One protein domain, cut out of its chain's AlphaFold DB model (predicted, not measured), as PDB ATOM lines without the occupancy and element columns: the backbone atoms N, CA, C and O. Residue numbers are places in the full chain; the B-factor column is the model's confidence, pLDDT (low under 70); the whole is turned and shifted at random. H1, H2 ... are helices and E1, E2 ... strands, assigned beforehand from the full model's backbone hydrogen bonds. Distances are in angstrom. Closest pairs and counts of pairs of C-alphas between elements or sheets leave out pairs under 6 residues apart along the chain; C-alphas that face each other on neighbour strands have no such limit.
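AT A GLANCE: This is residues 3 to 117 of the 118 residues of the protein "Hypothetical protein" of Symbiodinium necroappetens (UniProt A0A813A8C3). A small antiparallel sheet, E2 E1 E3, has H1 and one end of the long helix H2 packed on one face, in two layers; H2 runs far on as an arm, and residues 104 to 117 stick out. The 115 printed residues include E1, E2, H1, E3, H2, mixed helices and strands. The whole is only just loose, close to extended: radius of gyration of the C-alphas 19.6 A, spans 69 by 31 by 18 A.

HOW THE PARTS SIT: E1, residues 3 to 8, forms a hairpin with E2, residues 11 to 18, and neighbours E3, residues 64 to 66; N 4 to O 16 and N 5 to O 65 are 2.8 A. H1, residues 28 to 40, is over E2; H2, residues 72 to 112, over E1. H2 touches H1 with residues 76 to 85 alone, closest C-alphas 77 and 30, 4.3 A, at a steep tilt of 57 degrees. Every O i to N i+4 pair is within hydrogen-bond range in H2, 8 of 9 in H1.

IN THESE COORDINATES: E1 begins at C-alpha 3, (34.473, 42.024, -31.961); H2, 59.9 A long, ends at C-alpha 112, (62.349, -5.554, -51.647).

THE WHOLE: Uncut; residues 41 to 63 form a long link; pLDDT is under 70 at residues 56 to 57 and 114 to 117.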
ATOM      1  N   LYS A   3      34.616  43.317 -31.318       90.56
ATOM      2  CA  LYS A   3      34.473  42.024 -31.961       90.56
ATOM      3  C   LYS A   3      35.192  42.031 -33.306       90.56
ATOM      4  O   LYS A   3      35.013  42.940 -34.122       90.56
ATOM      5  N   VAL A   4      36.012  41.012 -33.519       89.56
ATOM      6  CA  VAL A   4      36.753  40.771 -34.755       89.56
ATOM      7  C   VAL A   4      36.220  39.504 -35.395       89.56
ATOM      8  O   VAL A   4      36.163  38.462 -34.745       89.56
ATOM      9  N   THR A   5      35.884  39.588 -36.676       90.31
ATOM     10  CA  THR A   5      35.473  38.442 -37.486       90.31
ATOM     11  C   THR A   5      36.547  38.178 -38.531       90.31
ATOM     12  O   THR A   5      36.924  39.077 -39.286       90.31
ATOM     13  N   VAL A   6      37.063  36.951 -38.559       89.56
ATOM     14  CA  VAL A   6      38.026  36.487 -39.564       89.56
ATOM     15  C   VAL A   6      37.299  35.527 -40.495       89.56
ATOM     16  O   VAL A   6      36.707  34.559 -40.025       89.56
ATOM     17  N   GLY A   7      37.360  35.761 -41.801       87.44
ATOM     18  CA  GLY A   7      36.623  35.019 -42.820       87.44
ATOM     19  C   GLY A   7      35.516  35.843 -43.476       87.44
ATOM     20  O   GLY A   7      35.392  37.050 -43.266       87.44
ATOM     21  N   LYS A   8      34.695  35.179 -44.289       83.62
ATOM     22  CA  LYS A   8      33.521  35.805 -44.909       83.62
ATOM     23  C   LYS A   8      32.420  35.974 -43.873       83.62
ATOM     24  O   LYS A   8      32.220  35.098 -43.043       83.62
ATOM     25  N   ALA A   9      31.635  37.044 -43.981       77.69
ATOM     26  CA  ALA A   9      30.522  37.300 -43.062       77.69
ATOM     27  C   ALA A   9      29.480  36.158 -43.010       77.69
ATOM     28  O   ALA A   9      28.822  35.973 -41.993       77.69
ATOM     29  N   GLU A  10      29.327  35.395 -44.098       79.25
ATOM     30  CA  GLU A  10      28.396  34.259 -44.181       79.25
ATOM     31  C   GLU A  10      28.983  32.941 -43.642       79.25
ATOM     32  O   GLU A  10      28.223  32.048 -43.275       79.25
ATOM     33  N   ASP A  11      30.313  32.819 -43.602       80.50
ATOM     34  CA  ASP A  11      31.043  31.621 -43.162       80.50
ATOM     35  C   ASP A  11      32.387  32.038 -42.532       80.50
ATOM     36  O   ASP A  11      33.442  31.983 -43.181       80.50
ATOM     37  N   PRO A  12      32.357  32.581 -41.300       82.06
ATOM     38  CA  PRO A  12      33.558  33.062 -40.642       82.06
ATOM     39  C   PRO A  12      34.402  31.889 -40.135       82.06
ATOM     40  O   PRO A  12      33.901  30.930 -39.552       82.06
ATOM     41  N   TRP A  13      35.719  32.006 -40.283       84.62
ATOM     42  CA  TRP A  13      36.682  31.088 -39.676       84.62
ATOM     43  C   TRP A  13      36.626  31.134 -38.152       84.62
ATOM     44  O   TRP A  13      36.792  30.108 -37.488       84.62
ATOM     45  N   CYS A  14      36.477  32.339 -37.603       88.19
ATOM     46  CA  CYS A  14      36.332  32.571 -36.173       88.19
ATOM     47  C   CYS A  14      35.855  33.994 -35.882       88.19
ATOM     48  O   CYS A  14      36.037  34.919 -36.679       88.19
ATOM     49  N   GLU A  15      35.301  34.152 -34.685       90.56
ATOM     50  CA  GLU A  15      34.971  35.436 -34.085       90.56
ATOM     51  C   GLU A  15      35.660  35.513 -32.723       90.56
ATOM     52  O   GLU A  15      35.589  34.566 -31.937       90.56
ATOM     53  N   ILE A  16      36.344  36.621 -32.447       92.31
ATOM     54  CA  ILE A  16      37.002  36.858 -31.160       92.31
ATOM     55  C   ILE A  16      36.707  38.264 -30.656       92.31
ATOM     56  O   ILE A  16      36.526  39.194 -31.440       92.31
ATOM     57  N   ASP A  17      36.750  38.431 -29.340       91.50
ATOM     58  CA  ASP A  17      36.626  39.736 -28.707       91.50
ATOM     59  C   ASP A  17      37.980  40.236 -28.197       91.50
ATOM     60  O   ASP A  17      38.665  39.566 -27.411       91.50
ATOM     61  N   LEU A  18      38.352  41.449 -28.605       89.75
ATOM     62  CA  LEU A  18      39.556  42.144 -28.154       89.75
ATOM     63  C   LEU A  18      39.201  43.403 -27.363       89.75
ATOM     64  O   LEU A  18      38.296  44.159 -27.703       89.75
ATOM     65  N   THR A  19      39.931  43.653 -26.288       89.31
ATOM     66  CA  THR A  19      39.826  44.882 -25.493       89.31
ATOM     67  C   THR A  19      40.994  45.822 -25.794       89.31
ATOM     68  O   THR A  19      41.994  45.411 -26.381       89.31
ATOM     69  N   GLU A  20      40.888  47.092 -25.392       86.50
ATOM     70  CA  GLU A  20      41.995  48.048 -25.558       86.50
ATOM     71  C   GLU A  20      43.232  47.645 -24.749       86.50
ATOM     72  O   GLU A  20      44.354  47.856 -25.209       86.50
ATOM     73  N   GLU A  21      43.025  47.019 -23.588       86.94
ATOM     74  CA  GLU A  21      44.088  46.477 -22.737       86.94
ATOM     75  C   GLU A  21      44.814  45.310 -23.420       86.94
ATOM     76  O   GLU A  21      46.041  45.232 -23.363       86.94
ATOM     77  N   ASP A  22      44.081  44.449 -24.140       85.19
ATOM     78  CA  ASP A  22      44.678  43.326 -24.872       85.19
ATOM     79  C   ASP A  22      45.680  43.813 -25.926       85.19
ATOM     80  O   ASP A  22      46.703  43.175 -26.144       85.19
ATOM     81  N   VAL A  23      45.411  44.948 -26.579       86.44
ATOM     82  CA  VAL A  23      46.235  45.473 -27.682       86.44
ATOM     83  C   VAL A  23      47.131  46.643 -27.272       86.44
ATOM     84  O   VAL A  23      47.714  47.303 -28.135       86.44
ATOM     85  N   GLU A  24      47.251  46.934 -25.974       85.75
ATOM     86  CA  GLU A  24      48.017  48.083 -25.485       85.75
ATOM     87  C   GLU A  24      49.505  47.959 -25.854       85.75
ATOM     88  O   GLU A  24      50.088  48.896 -26.426       85.75
ATOM     89  N   ASP A  25      50.078  46.781 -25.580       90.06
ATOM     90  CA  ASP A  25      51.456  46.400 -25.888       90.06
ATOM     91  C   ASP A  25      51.540  45.634 -27.214       90.06
ATOM     92  O   ASP A  25      50.834  44.655 -27.451       90.06
ATOM     93  N   TRP A  26      52.463  46.062 -28.074       80.31
ATOM     94  CA  TRP A  26      52.600  45.536 -29.431       80.31
ATOM     95  C   TRP A  26      52.967  44.049 -29.495       80.31
ATOM     96  O   TRP A  26      52.606  43.387 -30.461       80.31
ATOM     97  N   LYS A  27      53.699  43.515 -28.510       84.69
ATOM     98  CA  LYS A  27      54.147  42.118 -28.515       84.69
ATOM     99  C   LYS A  27      53.163  41.238 -27.761       84.69
ATOM    100  O   LYS A  27      52.732  40.222 -28.299       84.69
ATOM    101  N   LYS A  28      52.778  41.650 -26.551       89.38
ATOM    102  CA  LYS A  28      51.815  40.903 -25.734       89.38
ATOM    103  C   LYS A  28      50.447  40.847 -26.399       89.38
ATOM    104  O   LYS A  28      49.797  39.816 -26.307       89.38
ATOM    105  N   GLY A  29      50.043  41.893 -27.118       87.94
ATOM    106  CA  GLY A  29      48.764  41.885 -27.821       87.94
ATOM    107  C   GLY A  29      48.701  40.890 -28.969       87.94
ATOM    108  O   GLY A  29      47.649  40.308 -29.208       87.94
ATOM    109  N   VAL A  30      49.831  40.608 -29.626       92.12
ATOM    110  CA  VAL A  30      49.901  39.507 -30.597       92.12
ATOM    111  C   VAL A  30      49.755  38.165 -29.887       92.12
ATOM    112  O   VAL A  30      49.018  37.317 -30.374       92.12
ATOM    113  N   ASP A  31      50.424  37.980 -28.747       92.31
ATOM    114  CA  ASP A  31      50.368  36.726 -27.988       92.31
ATOM    115  C   ASP A  31      48.939  36.461 -27.455       92.31
ATOM    116  O   ASP A  31      48.414  35.365 -27.631       92.31
ATOM    117  N   ILE A  32      48.267  37.480 -26.909       92.31
ATOM    118  CA  ILE A  32      46.877  37.392 -26.423       92.31
ATOM    119  C   ILE A  32      45.904  37.121 -27.576       92.31
ATOM    120  O   ILE A  32      45.039  36.250 -27.469       92.31
ATOM    121  N   ALA A  33      46.035  37.847 -28.693       91.75
ATOM    122  CA  ALA A  33      45.194  37.618 -29.866       91.75
ATOM    123  C   ALA A  33      45.406  36.209 -30.437       91.75
ATOM    124  O   ALA A  33      44.446  35.554 -30.828       91.75
ATOM    125  N   GLU A  34      46.644  35.714 -30.447       93.31
ATOM    126  CA  GLU A  34      46.975  34.361 -30.887       93.31
ATOM    127  C   GLU A  34      46.336  33.289 -30.000       93.31
ATOM    128  O   GLU A  34      45.791  32.323 -30.537       93.31
ATOM    129  N   GLU A  35      46.365  33.449 -28.675       92.94
ATOM    130  CA  GLU A  35      45.702  32.529 -27.743       92.94
ATOM    131  C   GLU A  35      44.188  32.501 -27.972       92.94
ATOM    132  O   GLU A  35      43.633  31.429 -28.219       92.94
ATOM    133  N   LYS A  36      43.541  33.672 -28.016       92.56
ATOM    134  CA  LYS A  36      42.095  33.786 -28.278       92.56
ATOM    135  C   LYS A  36      41.701  33.191 -29.631       92.56
ATOM    136  O   LYS A  36      40.719  32.462 -29.725       92.56
ATOM    137  N   LEU A  37      42.478  33.458 -30.684       91.56
ATOM    138  CA  LEU A  37      42.232  32.867 -32.001       91.56
ATOM    139  C   LEU A  37      42.391  31.349 -31.959       91.56
ATOM    140  O   LEU A  37      41.542  30.651 -32.495       91.56
ATOM    141  N   LYS A  38      43.431  30.812 -31.312       89.50
ATOM    142  CA  LYS A  38      43.668  29.358 -31.231       89.50
ATOM    143  C   LYS A  38      42.554  28.594 -30.514       89.50
ATOM    144  O   LYS A  38      42.376  27.413 -30.807       89.50
ATOM    145  N   GLU A  39      41.825  29.233 -29.602       89.50
ATOM    146  CA  GLU A  39      40.682  28.623 -28.910       89.50
ATOM    147  C   GLU A  39      39.458  28.451 -29.814       89.50
ATOM    148  O   GLU A  39      38.719  27.476 -29.669       89.50
ATOM    149  N   VAL A  40      39.250  29.375 -30.755       90.31
ATOM    150  CA  VAL A  40      38.031  29.430 -31.578       90.31
ATOM    151  C   VAL A  40      38.271  28.911 -32.998       90.31
ATOM    152  O   VAL A  40      37.375  28.332 -33.611       90.31
ATOM    153  N   ILE A  41      39.479  29.094 -33.534       88.44
ATOM    154  CA  ILE A  41      39.795  28.806 -34.929       88.44
ATOM    155  C   ILE A  41      39.776  27.304 -35.209       88.44
ATOM    156  O   ILE A  41      40.533  26.510 -34.644       88.44
ATOM    157  N   GLN A  42      38.922  26.900 -36.143       82.62
ATOM    158  CA  GLN A  42      38.830  25.508 -36.562       82.62
ATOM    159  C   GLN A  42      39.767  25.257 -37.738       82.62
ATOM    160  O   GLN A  42      39.401  25.382 -38.905       82.62
ATOM    161  N   LEU A  43      41.014  24.901 -37.427       85.31
ATOM    162  CA  LEU A  43      41.967  24.517 -38.461       85.31
ATOM    163  C   LEU A  43      41.588  23.159 -39.071       85.31
ATOM    164  O   LEU A  43      41.265  22.222 -38.335       85.31
ATOM    165  N   PRO A  44      41.708  23.004 -40.398       83.50
ATOM    166  CA  PRO A  44      41.529  21.716 -41.047       83.50
ATOM    167  C   PRO A  44      42.523  20.688 -40.475       83.50
ATOM    168  O   PRO A  44      43.665  21.034 -40.160       83.50
ATOM    169  N   PRO A  45      42.131  19.413 -40.331       84.81
ATOM    170  CA  PRO A  45      43.030  18.396 -39.806       84.81
ATOM    171  C   PRO A  45      44.216  18.187 -40.753       84.81
ATOM    172  O   PRO A  45      44.067  18.241 -41.972       84.81
ATOM    173  N   VAL A  46      45.389  17.895 -40.192       85.44
ATOM    174  CA  VAL A  46      46.583  17.506 -40.954       85.44
ATOM    175  C   VAL A  46      46.925  16.064 -40.596       85.44
ATOM    176  O   VAL A  46      47.465  15.792 -39.523       85.44
ATOM    177  N   THR A  47      46.597  15.138 -41.488       86.19
ATOM    178  CA  THR A  47      46.821  13.695 -41.355       86.19
ATOM    179  C   THR A  47      47.727  13.195 -42.477       86.19
ATOM    180  O   THR A  47      48.057  13.938 -43.398       86.19
ATOM    181  N   LEU A  48      48.175  11.938 -42.407       84.12
ATOM    182  CA  LEU A  48      48.937  11.338 -43.510       84.12
ATOM    183  C   LEU A  48      48.096  11.257 -44.789       84.12
ATOM    184  O   LEU A  48      48.610  11.531 -45.868       84.12
ATOM    185  N   ASP A  49      46.806  10.954 -44.653       83.62
ATOM    186  CA  ASP A  49      45.909  10.742 -45.791       83.62
ATOM    187  C   ASP A  49      45.638  12.031 -46.577       83.62
ATOM    188  O   ASP A  49      45.546  11.991 -47.799       83.62
ATOM    189  N   ASN A  50      45.568  13.180 -45.892       81.38
ATOM    190  CA  ASN A  50      45.225  14.459 -46.515       81.38
ATOM    191  C   ASN A  50      46.417  15.413 -46.699       81.38
ATOM    192  O   ASN A  50      46.246  16.533 -47.185       81.38
ATOM    193  N   CYS A  51      47.636  15.005 -46.318       81.88
ATOM    194  CA  CYS A  51      48.770  15.928 -46.279       81.88
ATOM    195  C   CYS A  51      49.141  16.507 -47.651       81.88
ATOM    196  O   CYS A  51      49.729  17.582 -47.687       81.88
ATOM    197  N   HIS A  52      48.781  15.851 -48.759       82.19
ATOM    198  CA  HIS A  52      49.050  16.316 -50.129       82.19
ATOM    199  C   HIS A  52      47.847  16.957 -50.830       82.19
ATOM    200  O   HIS A  52      47.993  17.421 -51.956       82.19
ATOM    201  N   GLU A  53      46.672  16.996 -50.198       78.00
ATOM    202  CA  GLU A  53      45.442  17.509 -50.827       78.00
ATOM    203  C   GLU A  53      45.451  19.029 -51.026       78.00
ATOM    204  O   GLU A  53      44.652  19.553 -51.798       78.00
ATOM    205  N   ARG A  54      46.340  19.746 -50.329       71.06
ATOM    206  CA  ARG A  54      46.435  21.209 -50.362       71.06
ATOM    207  C   ARG A  54      47.867  21.672 -50.582       71.06
ATOM    208  O   ARG A  54      48.832  21.006 -50.180       71.06
ATOM    209  N   GLU A  55      47.999  22.854 -51.179       70.94
ATOM    210  CA  GLU A  55      49.266  23.579 -51.158       70.94
ATOM    211  C   GLU A  55      49.659  23.916 -49.710       70.94
ATOM    212  O   GLU A  55      48.810  24.080 -48.826       70.94
ATOM    213  N   ASP A  56      50.969  23.962 -49.448       65.25
ATOM    214  CA  ASP A  56      51.495  24.279 -48.118       65.25
ATOM    215  C   ASP A  56      50.931  25.624 -47.637       65.25
ATOM    216  O   ASP A  56      51.206  26.673 -48.220       65.25
ATOM    217  N   GLY A  57      50.194  25.606 -46.526       61.78
ATOM    218  CA  GLY A  57      49.675  26.832 -45.923       61.78
ATOM    219  C   GLY A  57      48.529  27.477 -46.685       61.78
ATOM    220  O   GLY A  57      48.394  28.703 -46.602       61.78
ATOM    221  N   ASP A  58      47.723  26.681 -47.388       70.81
ATOM    222  CA  ASP A  58      46.413  27.079 -47.908       70.81
ATOM    223  C   ASP A  58      45.405  27.305 -46.759       70.81
ATOM    224  O   ASP A  58      44.525  26.495 -46.463       70.81
ATOM    225  N   LEU A  59      45.641  28.399 -46.039       76.31
ATOM    226  CA  LEU A  59      44.753  29.030 -45.072       76.31
ATOM    227  C   LEU A  59      44.544  30.455 -45.586       76.31
ATOM    228  O   LEU A  59      45.239  31.389 -45.180       76.31
ATOM    229  N   GLN A  60      43.677  30.599 -46.587       74.00
ATOM    230  CA  GLN A  60      43.223  31.907 -47.042       74.00
ATOM    231  C   GLN A  60      42.196  32.402 -46.026       74.00
ATOM    232  O   GLN A  60      41.046  31.984 -46.048       74.00
ATOM    233  N   TRP A  61      42.626  33.271 -45.109       82.19
ATOM    234  CA  TRP A  61      41.773  33.844 -44.059       82.19
ATOM    235  C   TRP A  61      40.634  34.739 -44.587       82.19
ATOM    236  O   TRP A  61      39.911  35.318 -43.784       82.19
ATOM    237  N   ASP A  62      40.481  34.854 -45.911       84.25
ATOM    238  CA  ASP A  62      39.583  35.766 -46.618       84.25
ATOM    239  C   ASP A  62      39.714  37.216 -46.121       84.25
ATOM    240  O   ASP A  62      40.689  37.895 -46.456       84.25
ATOM    241  N   GLU A  63      38.758  37.687 -45.320       86.75
ATOM    242  CA  GLU A  63      38.662  39.064 -44.841       86.75
ATOM    243  C   GLU A  63      38.791  39.137 -43.315       86.75
ATOM    244  O   GLU A  63      38.446  38.209 -42.589       86.75
ATOM    245  N   ILE A  64      39.298  40.262 -42.813       90.25
ATOM    246  CA  ILE A  64      39.298  40.580 -41.382       90.25
ATOM    247  C   ILE A  64      38.411  41.806 -41.220       90.25
ATOM    248  O   ILE A  64      38.702  42.859 -41.790       90.25
ATOM    249  N   THR A  65      37.334  41.671 -40.456       89.19
ATOM    250  CA  THR A  65      36.367  42.743 -40.213       89.19
ATOM    251  C   THR A  65      36.234  43.015 -38.719       89.19
ATOM    252  O   THR A  65      36.372  42.119 -37.888       89.19
ATOM    253  N   PHE A  66      35.999  44.280 -38.378       90.50
ATOM    254  CA  PHE A  66      35.809  44.755 -37.009       90.50
ATOM    255  C   PHE A  66      34.414  45.375 -36.908       90.50
ATOM    256  O   PHE A  66      33.996  46.069 -37.834       90.50
ATOM    257  N   GLU A  67      33.699  45.132 -35.806       88.62
ATOM    258  CA  GLU A  67      32.367  45.731 -35.588       88.62
ATOM    259  C   GLU A  67      32.414  47.259 -35.430       88.62
ATOM    260  O   GLU A  67      31.466  47.952 -35.796       88.62
ATOM    261  N   GLU A  68      33.525  47.791 -34.920       88.75
ATOM    262  CA  GLU A  68      33.745  49.221 -34.700       88.75
ATOM    263  C   GLU A  68      35.030  49.691 -35.401       88.75
ATOM    264  O   GLU A  68      35.897  48.890 -35.763       88.75
ATOM    265  N   GLU A  69      35.177  51.005 -35.595       86.44
ATOM    266  CA  GLU A  69      36.396  51.575 -36.173       86.44
ATOM    267  C   GLU A  69      37.566  51.439 -35.188       86.44
ATOM    268  O   GLU A  69      37.584  52.045 -34.116       86.44
ATOM    269  N   VAL A  70      38.560  50.624 -35.553       89.25
ATOM    270  CA  VAL A  70      39.720  50.325 -34.705       89.25
ATOM    271  C   VAL A  70      40.993  51.023 -35.159       89.25
ATOM    272  O   VAL A  70      41.214  51.303 -36.337       89.25
ATOM    273  N   ASN A  71      41.901  51.227 -34.206       89.94
ATOM    274  CA  ASN A  71      43.246  51.708 -34.496       89.94
ATOM    275  C   ASN A  71      44.147  50.607 -35.102       89.94
ATOM    276  O   ASN A  71      43.831  49.415 -35.105       89.94
ATOM    277  N   GLY A  72      45.336  51.003 -35.566       89.19
ATOM    278  CA  GLY A  72      46.304  50.079 -36.169       89.19
ATOM    279  C   GLY A  72      46.870  49.002 -35.231       89.19
ATOM    280  O   GLY A  72      47.433  48.026 -35.723       89.19
ATOM    281  N   LYS A  73      46.726  49.131 -33.904       91.06
ATOM    282  CA  LYS A  73      47.204  48.118 -32.947       91.06
ATOM    283  C   LYS A  73      46.350  46.852 -32.999       91.06
ATOM    284  O   LYS A  73      46.910  45.761 -32.996       91.06
ATOM    285  N   TYR A  74      45.029  46.997 -33.128       90.50
ATOM    286  CA  TYR A  74      44.114  45.866 -33.321       90.50
ATOM    287  C   TYR A  74      44.435  45.109 -34.609       90.50
ATOM    288  O   TYR A  74      44.634  43.896 -34.585       90.50
ATOM    289  N   TRP A  75      44.590  45.841 -35.716       91.94
ATOM    290  CA  TRP A  75      45.019  45.267 -36.991       91.94
ATOM    291  C   TRP A  75      46.341  44.513 -36.868       91.94
ATOM    292  O   TRP A  75      46.445  43.374 -37.317       91.94
ATOM    293  N   HIS A  76      47.341  45.120 -36.226       92.62
ATOM    294  CA  HIS A  76      48.636  44.481 -36.019       92.62
ATOM    295  C   HIS A  76      48.517  43.184 -35.210       92.62
ATOM    296  O   HIS A  76      49.046  42.158 -35.635       92.62
ATOM    297  N   ALA A  77      47.801  43.216 -34.083       92.75
ATOM    298  CA  ALA A  77      47.616  42.061 -33.212       92.75
ATOM    299  C   ALA A  77      46.971  40.883 -33.960       92.75
ATOM    300  O   ALA A  77      47.500  39.772 -33.931       92.75
ATOM    301  N   VAL A  78      45.880  41.136 -34.692       92.56
ATOM    302  CA  VAL A  78      45.127  40.108 -35.429       92.56
ATOM    303  C   VAL A  78      45.917  39.575 -36.628       92.56
ATOM    304  O   VAL A  78      46.042  38.367 -36.806       92.56
ATOM    305  N   ILE A  79      46.514  40.448 -37.445       92.62
ATOM    306  CA  ILE A  79      47.259  40.010 -38.637       92.62
ATOM    307  C   ILE A  79      48.479  39.174 -38.237       92.62
ATOM    308  O   ILE A  79      48.740  38.123 -38.828       92.62
ATOM    309  N   MET A  80      49.237  39.622 -37.234       94.38
ATOM    310  CA  MET A  80      50.447  38.917 -36.809       94.38
ATOM    311  C   MET A  80      50.132  37.581 -36.139       94.38
ATOM    312  O   MET A  80      50.855  36.609 -36.363       94.38
ATOM    313  N   SER A  81      49.061  37.507 -35.351       93.50
ATOM    314  CA  SER A  81      48.627  36.250 -34.734       93.50
ATOM    315  C   SER A  81      48.149  35.243 -35.786       93.50
ATOM    316  O   SER A  81      48.629  34.109 -35.801       93.50
ATOM    317  N   LEU A  82      47.321  35.661 -36.751       92.62
ATOM    318  CA  LEU A  82      46.914  34.823 -37.890       92.62
ATOM    319  C   LEU A  82      48.108  34.350 -38.731       92.62
ATOM    320  O   LEU A  82      48.139  33.205 -39.195       92.62
ATOM    321  N   HIS A  83      49.117  35.204 -38.915       91.56
ATOM    322  CA  HIS A  83      50.353  34.827 -39.594       91.56
ATOM    323  C   HIS A  83      51.101  33.713 -38.844       91.56
ATOM    324  O   HIS A  83      51.465  32.708 -39.459       91.56
ATOM    325  N   ARG A  84      51.272  33.833 -37.520       92.75
ATOM    326  CA  ARG A  84      51.919  32.795 -36.698       92.75
ATOM    327  C   ARG A  84      51.151  31.475 -36.709       92.75
ATOM    328  O   ARG A  84      51.757  30.418 -36.878       92.75
ATOM    329  N   ILE A  85      49.822  31.529 -36.608       91.69
ATOM    330  CA  ILE A  85      48.957  30.342 -36.699       91.69
ATOM    331  C   ILE A  85      49.162  29.633 -38.042       91.69
ATOM    332  O   ILE A  85      49.334  28.411 -38.085       91.69
ATOM    333  N   ARG A  86      49.213  30.395 -39.142       90.50
ATOM    334  CA  ARG A  86      49.484  29.850 -40.476       90.50
ATOM    335  C   ARG A  86      50.864  29.200 -40.560       90.50
ATOM    336  O   ARG A  86      50.980  28.103 -41.103       90.50
ATOM    337  N   GLU A  87      51.908  29.829 -40.025       90.81
ATOM    338  CA  GLU A  87      53.250  29.235 -40.023       90.81
ATOM    339  C   GLU A  87      53.307  27.912 -39.254       90.81
ATOM    340  O   GLU A  87      53.921  26.944 -39.715       90.81
ATOM    341  N   ASP A  88      52.664  27.845 -38.089       90.50
ATOM    342  CA  ASP A  88      52.593  26.623 -37.288       90.50
ATOM    343  C   ASP A  88      51.848  25.508 -38.023       90.50
ATOM    344  O   ASP A  88      52.268  24.345 -38.001       90.50
ATOM    345  N   PHE A  89      50.777  25.860 -38.731       89.75
ATOM    346  CA  PHE A  89      50.045  24.933 -39.578       89.75
ATOM    347  C   PHE A  89      50.909  24.391 -40.729       89.75
ATOM    348  O   PHE A  89      51.007  23.173 -40.902       89.75
ATOM    349  N   VAL A  90      51.629  25.261 -41.447       88.81
ATOM    350  CA  VAL A  90      52.581  24.868 -42.505       88.81
ATOM    351  C   VAL A  90      53.651  23.924 -41.959       88.81
ATOM    352  O   VAL A  90      53.959  22.895 -42.566       88.81
ATOM    353  N   LYS A  91      54.220  24.231 -40.787       90.31
ATOM    354  CA  LYS A  91      55.222  23.369 -40.140       90.31
ATOM    355  C   LYS A  91      54.656  21.979 -39.846       90.31
ATOM    356  O   LYS A  91      55.363  20.989 -40.049       90.31
ATOM    357  N   LYS A  92      53.400  21.879 -39.394       89.56
ATOM    358  CA  LYS A  92      52.718  20.591 -39.177       89.56
ATOM    359  C   LYS A  92      52.509  19.838 -40.493       89.56
ATOM    360  O   LYS A  92      52.888  18.669 -40.563       89.56
ATOM    361  N   GLN A  93      52.010  20.497 -41.542       88.06
ATOM    362  CA  GLN A  93      51.847  19.894 -42.874       88.06
ATOM    363  C   GLN A  93      53.158  19.314 -43.410       88.06
ATOM    364  O   GLN A  93      53.207  18.146 -43.796       88.06
ATOM    365  N   ARG A  94      54.251  20.078 -43.347       89.50
ATOM    366  CA  ARG A  94      55.571  19.623 -43.811       89.50
ATOM    367  C   ARG A  94      56.084  18.404 -43.053       89.50
ATOM    368  O   ARG A  94      56.624  17.487 -43.668       89.50
ATOM    369  N   LYS A  95      55.896  18.362 -41.728       91.25
ATOM    370  CA  LYS A  95      56.254  17.185 -40.916       91.25
ATOM    371  C   LYS A  95      55.463  15.949 -41.342       91.25
ATOM    372  O   LYS A  95      56.051  14.875 -41.448       91.25
ATOM    373  N   MET A  96      54.170  16.104 -41.623       91.62
ATOM    374  CA  MET A  96      53.319  14.998 -42.068       91.62
ATOM    375  C   MET A  96      53.688  14.511 -43.473       91.62
ATOM    376  O   MET A  96      53.863  13.309 -43.647       91.62
ATOM    377  N   LYS A  97      53.948  15.414 -44.430       89.62
ATOM    378  CA  LYS A  97      54.466  15.058 -45.767       89.62
ATOM    379  C   LYS A  97      55.792  14.292 -45.690       89.62
ATOM    380  O   LYS A  97      55.999  13.315 -46.404       89.62
ATOM    381  N   HIS A  98      56.694  14.711 -44.801       91.75
ATOM    382  CA  HIS A  98      57.961  14.010 -44.590       91.75
ATOM    383  C   HIS A  98      57.759  12.610 -43.984       91.75
ATOM    384  O   HIS A  98      58.436  11.659 -44.376       91.75
ATOM    385  N   LEU A  99      56.827  12.465 -43.037       92.69
ATOM    386  CA  LEU A  99      56.482  11.166 -42.459       92.69
ATOM    387  C   LEU A  99      55.860  10.227 -43.504       92.69
ATOM    388  O   LEU A  99      56.248   9.062 -43.565       92.69
ATOM    389  N   ASP A 100      54.957  10.729 -44.345       91.94
ATOM    390  CA  ASP A 100      54.368   9.974 -45.456       91.94
ATOM    391  C   ASP A 100      55.445   9.457 -46.423       91.94
ATOM    392  O   ASP A 100      55.510   8.260 -46.734       91.94
ATOM    393  N   TRP A 101      56.375  10.333 -46.810       92.12
ATOM    394  CA  TRP A 101      57.519   9.958 -47.636       92.12
ATOM    395  C   TRP A 101      58.353   8.841 -46.989       92.12
ATOM    396  O   TRP A 101      58.668   7.839 -47.639       92.12
ATOM    397  N   TYR A 102      58.663   8.966 -45.694       92.19
ATOM    398  CA  TYR A 102      59.406   7.948 -44.950       92.19
ATOM    399  C   TYR A 102      58.669   6.600 -44.921       92.19
ATOM    400  O   TYR A 102      59.271   5.558 -45.191       92.19
ATOM    401  N   MET A 103      57.366   6.604 -44.633       91.69
ATOM    402  CA  MET A 103      56.547   5.389 -44.580       91.69
ATOM    403  C   MET A 103      56.468   4.699 -45.946       91.69
ATOM    404  O   MET A 103      56.584   3.473 -46.032       91.69
ATOM    405  N   THR A 104      56.354   5.479 -47.021       89.38
ATOM    406  CA  THR A 104      56.361   4.977 -48.401       89.38
ATOM    407  C   THR A 104      57.701   4.334 -48.765       89.38
ATOM    408  O   THR A 104      57.737   3.226 -49.321       89.38
ATOM    409  N   MET A 105      58.815   4.974 -48.398       89.81
ATOM    410  CA  MET A 105      60.158   4.426 -48.604       89.81
ATOM    411  C   MET A 105      60.377   3.142 -47.805       89.81
ATOM    412  O   MET A 105      60.837   2.145 -48.366       89.81
ATOM    413  N   LYS A 106      59.978   3.123 -46.528       87.81
ATOM    414  CA  LYS A 106      60.072   1.941 -45.665       87.81
ATOM    415  C   LYS A 106      59.276   0.768 -46.233       87.81
ATOM    416  O   LYS A 106      59.848  -0.290 -46.467       87.81
ATOM    417  N   LYS A 107      58.000   0.972 -46.578       88.00
ATOM    418  CA  LYS A 107      57.144  -0.064 -47.186       88.00
ATOM    419  C   LYS A 107      57.747  -0.633 -48.472       88.00
ATOM    420  O   LYS A 107      57.628  -1.828 -48.743       88.00
ATOM    421  N   THR A 108      58.388   0.209 -49.280       87.12
ATOM    422  CA  THR A 108      59.059  -0.219 -50.516       87.12
ATOM    423  C   THR A 108      60.336  -1.008 -50.227       87.12
ATOM    424  O   THR A 108      60.589  -2.018 -50.884       87.12
ATOM    425  N   SER A 109      61.118  -0.582 -49.232       85.06
ATOM    426  CA  SER A 109      62.303  -1.302 -48.756       85.06
ATOM    427  C   SER A 109      61.935  -2.678 -48.202       85.06
ATOM    428  O   SER A 109      62.468  -3.677 -48.679       85.06
ATOM    429  N   ASP A 110      60.966  -2.749 -47.284       84.88
ATOM    430  CA  ASP A 110      60.510  -3.990 -46.644       84.88
ATOM    431  C   ASP A 110      60.041  -5.012 -47.695       84.88
ATOM    432  O   ASP A 110      60.413  -6.183 -47.644       84.88
ATOM    433  N   LYS A 111      59.316  -4.558 -48.730       83.50
ATOM    434  CA  LYS A 111      58.918  -5.403 -49.872       83.50
ATOM    435  C   LYS A 111      60.105  -5.948 -50.670       83.50
ATOM    436  O   LYS A 111      60.063  -7.093 -51.111       83.50
ATOM    437  N   ARG A 112      61.144  -5.141 -50.899       79.75
ATOM    438  CA  ARG A 112      62.349  -5.554 -51.647       79.75
ATOM    439  C   ARG A 112      63.262  -6.466 -50.826       79.75
ATOM    440  O   ARG A 112      63.996  -7.266 -51.397       79.75
ATOM    441  N   ASN A 113      63.202  -6.351 -49.503       77.31
ATOM    442  CA  ASN A 113      64.128  -6.965 -48.559       77.31
ATOM    443  C   ASN A 113      63.418  -7.862 -47.534       77.31
ATOM    444  O   ASN A 113      63.863  -7.962 -46.393       77.31
ATOM    445  N   ALA A 114      62.359  -8.567 -47.949       69.06
ATOM    446  CA  ALA A 114      61.541  -9.400 -47.061       69.06
ATOM    447  C   ALA A 114      62.366 -10.391 -46.215       69.06
ATOM    448  O   ALA A 114      62.045 -10.630 -45.059       69.06
ATOM    449  N   LYS A 115      63.485 -10.892 -46.755       69.50
ATOM    450  CA  LYS A 115      64.413 -11.822 -46.086       69.50
ATOM    451  C   LYS A 115      65.028 -11.330 -44.765       69.50
ATOM    452  O   LYS A 115      65.596 -12.145 -44.053       69.50
ATOM    453  N   TYR A 116      64.972 -10.032 -44.461       62.03
ATOM    454  CA  TYR A 116      65.533  -9.455 -43.229       62.03
ATOM    455  C   TYR A 116      64.483  -9.145 -42.152       62.03
ATOM    456  O   TYR A 116      64.847  -8.659 -41.085       62.03
ATOM    457  N   TYR A 117      63.201  -9.396 -42.429       61.41
ATOM    458  CA  TYR A 117      62.083  -9.022 -41.557       61.41
ATOM    459  C   TYR A 117      61.111 -10.189 -41.291       61.41
ATOM    460  O   TYR A 117      59.974  -9.948 -40.886       61.41
TER     461      TYR A 117